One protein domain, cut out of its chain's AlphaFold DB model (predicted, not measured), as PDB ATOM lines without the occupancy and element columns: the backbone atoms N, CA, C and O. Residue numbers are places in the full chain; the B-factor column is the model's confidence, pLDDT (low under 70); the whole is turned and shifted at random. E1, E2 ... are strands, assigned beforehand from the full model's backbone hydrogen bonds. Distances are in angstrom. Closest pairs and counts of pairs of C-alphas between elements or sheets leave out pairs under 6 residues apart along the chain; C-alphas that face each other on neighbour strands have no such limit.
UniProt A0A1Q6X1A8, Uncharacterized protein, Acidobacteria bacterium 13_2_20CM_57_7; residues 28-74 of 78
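Overview. This is residues 28 to 74 of the 78 residues of an uncharacterized protein of Acidobacteria bacterium 13_2_20CM_57_7 (UniProt A0A1Q6X1A8). What is the shape? Three strands, E1, E2 and E3, lie side by side as one narrow antiparallel sheet in that order, and a long loop, residues 28 to 44, reaches past the end where E1 begins. How is it made up? Of 47 printed residues under half, 21, are in named strands; the class is all strand. It is only just compact, close to loose, with radius of gyration of the C-alphas 11.1 A and spans 33 by 20 by 13 A.

Along the chain. Where are the strands? E1 is residues 45 to 50, E2 53 to 59 and E3 66 to 73, 16.0, 19.8 and 20.6 A from first to last C-alpha. Where do they begin and end? C-alpha 45 is at (60.358, 59.735, 563.712), C-alpha 73 at (75.584, 56.324, 569.478).

Arrangement. How do E1 and E2 pair? This hairpin is antiparallel at 168 degrees; N 48 and O 55, 3.0 A apart, are within hydrogen-bond range. And E2 and E3? This hairpin is antiparallel at 164 degrees, with N 56 and O 70 within hydrogen-bond range at 2.8 A. E1, E2 and E3 form a meander, each strand the antiparallel neighbour of the one before.

Size, cuts and confidence. How large is it? The C-alphas farthest apart, of Phe 34 and Met 74, are 33.5 A apart. Is it continuous and confident? The printed part has no cut; pLDDT is under 70 at residues 30 to 40 and 61 to 65.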
ATOM      1  N   LEU A  28      59.262  62.565 571.169       80.19
ATOM      2  CA  LEU A  28      59.668  61.731 572.298       80.19
ATOM      3  C   LEU A  28      58.782  60.484 572.390       80.19
ATOM      4  O   LEU A  28      57.567  60.551 572.189       80.19
ATOM      5  N   ASP A  29      59.402  59.351 572.723       71.81
ATOM      6  CA  ASP A  29      58.756  58.043 572.918       71.81
ATOM      7  C   ASP A  29      57.926  57.981 574.222       71.81
ATOM      8  O   ASP A  29      58.050  57.060 575.029       71.81
ATOM      9  N   GLU A  30      57.092  58.993 574.471       67.62
ATOM     10  CA  GLU A  30      56.200  59.061 575.626       67.62
ATOM     11  C   GLU A  30      54.855  58.423 575.281       67.62
ATOM     12  O   GLU A  30      54.068  58.938 574.475       67.62
ATOM     13  N   ARG A  31      54.580  57.277 575.912       60.22
ATOM     14  CA  ARG A  31      53.268  56.638 575.840       60.22
ATOM     15  C   ARG A  31      52.266  57.434 576.661       60.22
ATOM     16  O   ARG A  31      52.343  57.452 577.885       60.22
ATOM     17  N   THR A  32      51.301  58.067 576.008       59.31
ATOM     18  CA  THR A  32      50.195  58.723 576.713       59.31
ATOM     19  C   THR A  32      49.079  57.718 576.993       59.31
ATOM     20  O   THR A  32      48.554  57.097 576.072       59.31
ATOM     21  N   LEU A  33      48.683  57.595 578.267       57.78
ATOM     22  CA  LEU A  33      47.630  56.679 578.748       57.78
ATOM     23  C   LEU A  33      46.260  56.892 578.071       57.78
ATOM     24  O   LEU A  33      45.431  55.990 578.076       57.78
ATOM     25  N   PHE A  34      46.037  58.058 577.454       54.78
ATOM     26  CA  PHE A  34      44.770  58.448 576.824       54.78
ATOM     27  C   PHE A  34      44.824  58.543 575.289       54.78
ATOM     28  O   PHE A  34      43.864  58.997 574.669       54.78
ATOM     29  N   SER A  35      45.926  58.148 574.642       53.25
ATOM     30  CA  SER A  35      45.996  58.147 573.177       53.25
ATOM     31  C   SER A  35      45.584  56.791 572.610       53.25
ATOM     32  O   SER A  35      46.287  55.796 572.784       53.25
ATOM     33  N   PHE A  36      44.506  56.767 571.820       56.62
ATOM     34  CA  PHE A  36      44.120  55.610 570.996       56.62
ATOM     35  C   PHE A  36      45.212  55.189 569.994       56.62
ATOM     36  O   PHE A  36      45.159  54.090 569.445       56.62
ATOM     37  N   SER A  37      46.219  56.041 569.761       57.41
ATOM     38  CA  SER A  37      47.395  55.737 568.951       57.41
ATOM     39  C   SER A  37      48.683  55.680 569.770       57.41
ATOM     40  O   SER A  37      49.735  55.867 569.187       57.41
ATOM     41  N   GLY A  38      48.674  55.437 571.084       59.38
ATOM     42  CA  GLY A  38      49.842  55.034 571.892       59.38
ATOM     43  C   GLY A  38      51.027  56.008 572.050       59.38
ATOM     44  O   GLY A  38      51.686  55.938 573.075       59.38
ATOM     45  N   TYR A  39      51.296  56.913 571.108       67.75
ATOM     46  CA  TYR A  39      52.406  57.870 571.119       67.75
ATOM     47  C   TYR A  39      51.916  59.258 570.711       67.75
ATOM     48  O   TYR A  39      51.100  59.397 569.794       67.75
ATOM     49  N   LYS A  40      52.407  60.295 571.393       65.06
ATOM     50  CA  LYS A  40      52.064  61.696 571.108       65.06
ATOM     51  C   LYS A  40      52.934  62.241 569.965       65.06
ATOM     52  O   LYS A  40      54.066  61.814 569.772       65.06
ATOM     53  N   GLY A  41      52.397  63.184 569.190       72.50
ATOM     54  CA  GLY A  41      53.140  63.921 568.159       72.50
ATOM     55  C   GLY A  41      52.846  63.492 566.715       72.50
ATOM     56  O   GLY A  41      52.156  62.498 566.472       72.50
ATOM     57  N   LYS A  42      53.310  64.303 565.759       75.00
ATOM     58  CA  LYS A  42      53.027  64.191 564.312       75.00
ATOM     59  C   LYS A  42      54.281  63.944 563.467       75.00
ATOM     60  O   LYS A  42      54.164  63.788 562.254       75.00
ATOM     61  N   LYS A  43      55.469  63.948 564.071       83.44
ATOM     62  CA  LYS A  43      56.729  63.806 563.349       83.44
ATOM     63  C   LYS A  43      56.885  62.383 562.816       83.44
ATOM     64  O   LYS A  43      56.386  61.423 563.411       83.44
ATOM     65  N   PRO A  44      57.606  62.225 561.695       80.12
ATOM     66  CA  PRO A  44      57.806  60.921 561.071       80.12
ATOM     67  C   PRO A  44      58.699  59.989 561.896       80.12
ATOM     68  O   PRO A  44      58.724  58.789 561.629       80.12
ATOM     69  N   ILE A  45      59.434  60.507 562.883       85.12
ATOM     70  CA  ILE A  45      60.358  59.735 563.712       85.12
ATOM     71  C   ILE A  45      59.951  59.887 565.174       85.12
ATOM     72  O   ILE A  45      59.810  60.999 565.678       85.12
ATOM     73  N   LEU A  46      59.769  58.755 565.846       87.12
ATOM     74  CA  LEU A  46      59.722  58.674 567.301       87.12
ATOM     75  C   LEU A  46      61.087  58.272 567.810       87.12
ATOM     76  O   LEU A  46      61.751  57.447 567.187       87.12
ATOM     77  N   GLY A  47      61.501  58.798 568.947       87.44
ATOM     78  CA  GLY A  47      62.755  58.364 569.511       87.44
ATOM     79  C   GLY A  47      62.985  58.800 570.933       87.44
ATOM     80  O   GLY A  47      62.244  59.589 571.516       87.44
ATOM     81  N   ARG A  48      64.061  58.260 571.482       88.19
ATOM     82  CA  ARG A  48      64.606  58.659 572.769       88.19
ATOM     83  C   ARG A  48      66.090  58.906 572.590       88.19
ATOM     84  O   ARG A  48      66.767  58.130 571.920       88.19
ATOM     85  N   ILE A  49      66.559  59.976 573.205       88.75
ATOM     86  CA  ILE A  49      67.970  60.325 573.291       88.75
ATOM     87  C   ILE A  49      68.349  60.245 574.768       88.75
ATOM     88  O   ILE A  49      67.607  60.732 575.624       88.75
ATOM     89  N   ALA A  50      69.469  59.596 575.067       87.06
ATOM     90  CA  ALA A  50      70.025  59.483 576.407       87.06
ATOM     91  C   ALA A  50      71.539  59.713 576.323       87.06
ATOM     92  O   ALA A  50      72.286  58.841 575.888       87.06
ATOM     93  N   GLY A  51      71.989  60.913 576.696       86.62
ATOM     94  CA  GLY A  51      73.381  61.312 576.483       86.62
ATOM     95  C   GLY A  51      73.740  61.259 574.995       86.62
ATOM     96  O   GLY A  51      73.088  61.923 574.189       86.62
ATOM     97  N   ASN A  52      74.735  60.441 574.646       87.06
ATOM     98  CA  ASN A  52      75.187  60.245 573.266       87.06
ATOM     99  C   ASN A  52      74.474  59.105 572.533       87.06
ATOM    100  O   ASN A  52      74.703  58.911 571.340       87.06
ATOM    101  N   GLU A  53      73.622  58.350 573.215       89.50
ATOM    102  CA  GLU A  53      72.877  57.252 572.618       89.50
ATOM    103  C   GLU A  53      71.510  57.719 572.138       89.50
ATOM    104  O   GLU A  53      70.862  58.591 572.729       89.50
ATOM    105  N   PHE A  54      71.037  57.094 571.068       89.56
ATOM    106  CA  PHE A  54      69.713  57.346 570.545       89.56
ATOM    107  C   PHE A  54      69.047  56.067 570.050       89.56
ATOM    108  O   PHE A  54      69.663  55.135 569.530       89.56
ATOM    109  N   ARG A  55      67.725  56.065 570.177       89.50
ATOM    110  CA  ARG A  55      66.830  55.067 569.609       89.50
ATOM    111  C   ARG A  55      65.814  55.780 568.741       89.50
ATOM    112  O   ARG A  55      65.116  56.659 569.238       89.50
ATOM    113  N   LEU A  56      65.696  55.373 567.482       88.56
ATOM    114  CA  LEU A  56      64.780  55.958 566.505       88.56
ATOM    115  C   LEU A  56      63.850  54.892 565.925       88.56
ATOM    116  O   LEU A  56      64.273  53.818 565.502       88.56
ATOM    117  N   HIS A  57      62.571  55.223 565.855       86.25
ATOM    118  CA  HIS A  57      61.507  54.462 565.220       86.25
ATOM    119  C   HIS A  57      60.897  55.302 564.102       86.25
ATOM    120  O   HIS A  57      60.259  56.327 564.349       86.25
ATOM    121  N   LYS A  58      61.034  54.844 562.856       83.75
ATOM    122  CA  LYS A  58      60.345  55.472 561.726       83.75
ATOM    123  C   LYS A  58      58.859  55.108 561.748       83.75
ATOM    124  O   LYS A  58      58.515  53.926 561.695       83.75
ATOM    125  N   ARG A  59      57.976  56.107 561.768       81.62
ATOM    126  CA  ARG A  59      56.536  55.930 561.543       81.62
ATOM    127  C   ARG A  59      56.301  55.650 560.063       81.62
ATOM    128  O   ARG A  59      56.865  56.324 559.204       81.62
ATOM    129  N   ARG A  60      55.499  54.632 559.764       74.75
ATOM    130  CA  ARG A  60      55.211  54.230 558.386       74.75
ATOM    131  C   ARG A  60      54.011  54.977 557.812       74.75
ATOM    132  O   ARG A  60      54.218  55.832 556.965       74.75
ATOM    133  N   TYR A  61      52.788  54.691 558.264       62.03
ATOM    134  CA  TYR A  61      51.592  55.213 557.578       62.03
ATOM    135  C   TYR A  61      50.401  55.482 558.518       62.03
ATOM    136  O   TYR A  61      49.815  56.557 558.464       62.03
ATOM    137  N   TRP A  62      50.042  54.544 559.406       52.56
ATOM    138  CA  TRP A  62      48.848  54.649 560.262       52.56
ATOM    139  C   TRP A  62      48.963  53.739 561.500       52.56
ATOM    140  O   TRP A  62      49.696  52.750 561.456       52.56
ATOM    141  N   ARG A  63      48.257  54.065 562.599       56.06
ATOM    142  CA  ARG A  63      48.124  53.233 563.825       56.06
ATOM    143  C   ARG A  63      49.435  52.638 564.367       56.06
ATOM    144  O   ARG A  63      49.527  51.430 564.561       56.06
ATOM    145  N   ASN A  64      50.458  53.453 564.627       57.41
ATOM    146  CA  ASN A  64      51.712  52.957 565.222       57.41
ATOM    147  C   ASN A  64      52.377  51.810 564.451       57.41
ATOM    148  O   ASN A  64      53.048  50.962 565.037       57.41
ATOM    149  N   SER A  65      52.196  51.750 563.133       63.75
ATOM    150  CA  SER A  65      53.031  50.877 562.321       63.75
ATOM    151  C   SER A  65      54.438  51.473 562.275       63.75
ATOM    152  O   SER A  65      54.646  52.569 561.741       63.75
ATOM    153  N   PHE A  66      55.390  50.759 562.870       71.06
ATOM    154  CA  PHE A  66      56.789  51.163 562.934       71.06
ATOM    155  C   PHE A  66      57.617  50.401 561.908       71.06
ATOM    156  O   PHE A  66      57.437  49.204 561.678       71.06
ATOM    157  N   GLY A  67      58.520  51.130 561.259       72.25
ATOM    158  CA  GLY A  67      59.611  50.546 560.500       72.25
ATOM    159  C   GLY A  67      60.694  49.956 561.411       72.25
ATOM    160  O   GLY A  67      60.508  49.860 562.625       72.25
ATOM    161  N   PRO A  68      61.838  49.572 560.826       75.56
ATOM    162  CA  PRO A  68      62.998  49.115 561.578       75.56
ATOM    163  C   PRO A  68      63.406  50.132 562.646       75.56
ATOM    164  O   PRO A  68      63.362  51.344 562.413       75.56
ATOM    165  N   VAL A  69      63.799  49.615 563.806       82.94
ATOM    166  CA  VAL A  69      64.369  50.415 564.885       82.94
ATOM    167  C   VAL A  69      65.831  50.661 564.579       82.94
ATOM    168  O   VAL A  69      66.560  49.718 564.278       82.94
ATOM    169  N   LEU A  70      66.249  51.915 564.676       85.88
ATOM    170  CA  LEU A  70      67.641  52.296 564.549       85.88
ATOM    171  C   LEU A  70      68.164  52.646 565.939       85.88
ATOM    172  O   LEU A  70      67.635  53.536 566.606       85.88
ATOM    173  N   PHE A  71      69.169  51.899 566.376       88.00
ATOM    174  CA  PHE A  71      69.919  52.166 567.594       88.00
ATOM    175  C   PHE A  71      71.294  52.660 567.186       88.00
ATOM    176  O   PHE A  71      71.888  52.116 566.254       88.00
ATOM    177  N   GLY A  72      71.789  53.680 567.867       89.06
ATOM    178  CA  GLY A  72      73.104  54.212 567.578       89.06
ATOM    179  C   GLY A  72      73.620  55.074 568.709       89.06
ATOM    180  O   GLY A  72      72.886  55.456 569.621       89.06
ATOM    181  N   GLN A  73      74.904  55.379 568.612       90.19
ATOM    182  CA  GLN A  73      75.584  56.324 569.478       90.19
ATOM    183  C   GLN A  73      76.298  57.355 568.614       90.19
ATOM    184  O   GLN A  73      76.767  57.036 567.520       90.19
ATOM    185  N   MET A  74      76.365  58.589 569.094       88.94
ATOM    186  CA  MET A  74      77.154  59.639 568.466       88.94
ATOM    187  C   MET A  74      78.552  59.657 569.067       88.94
ATOM    188  O   MET A  74      78.723  59.766 570.282       88.94
TER     189      MET A  74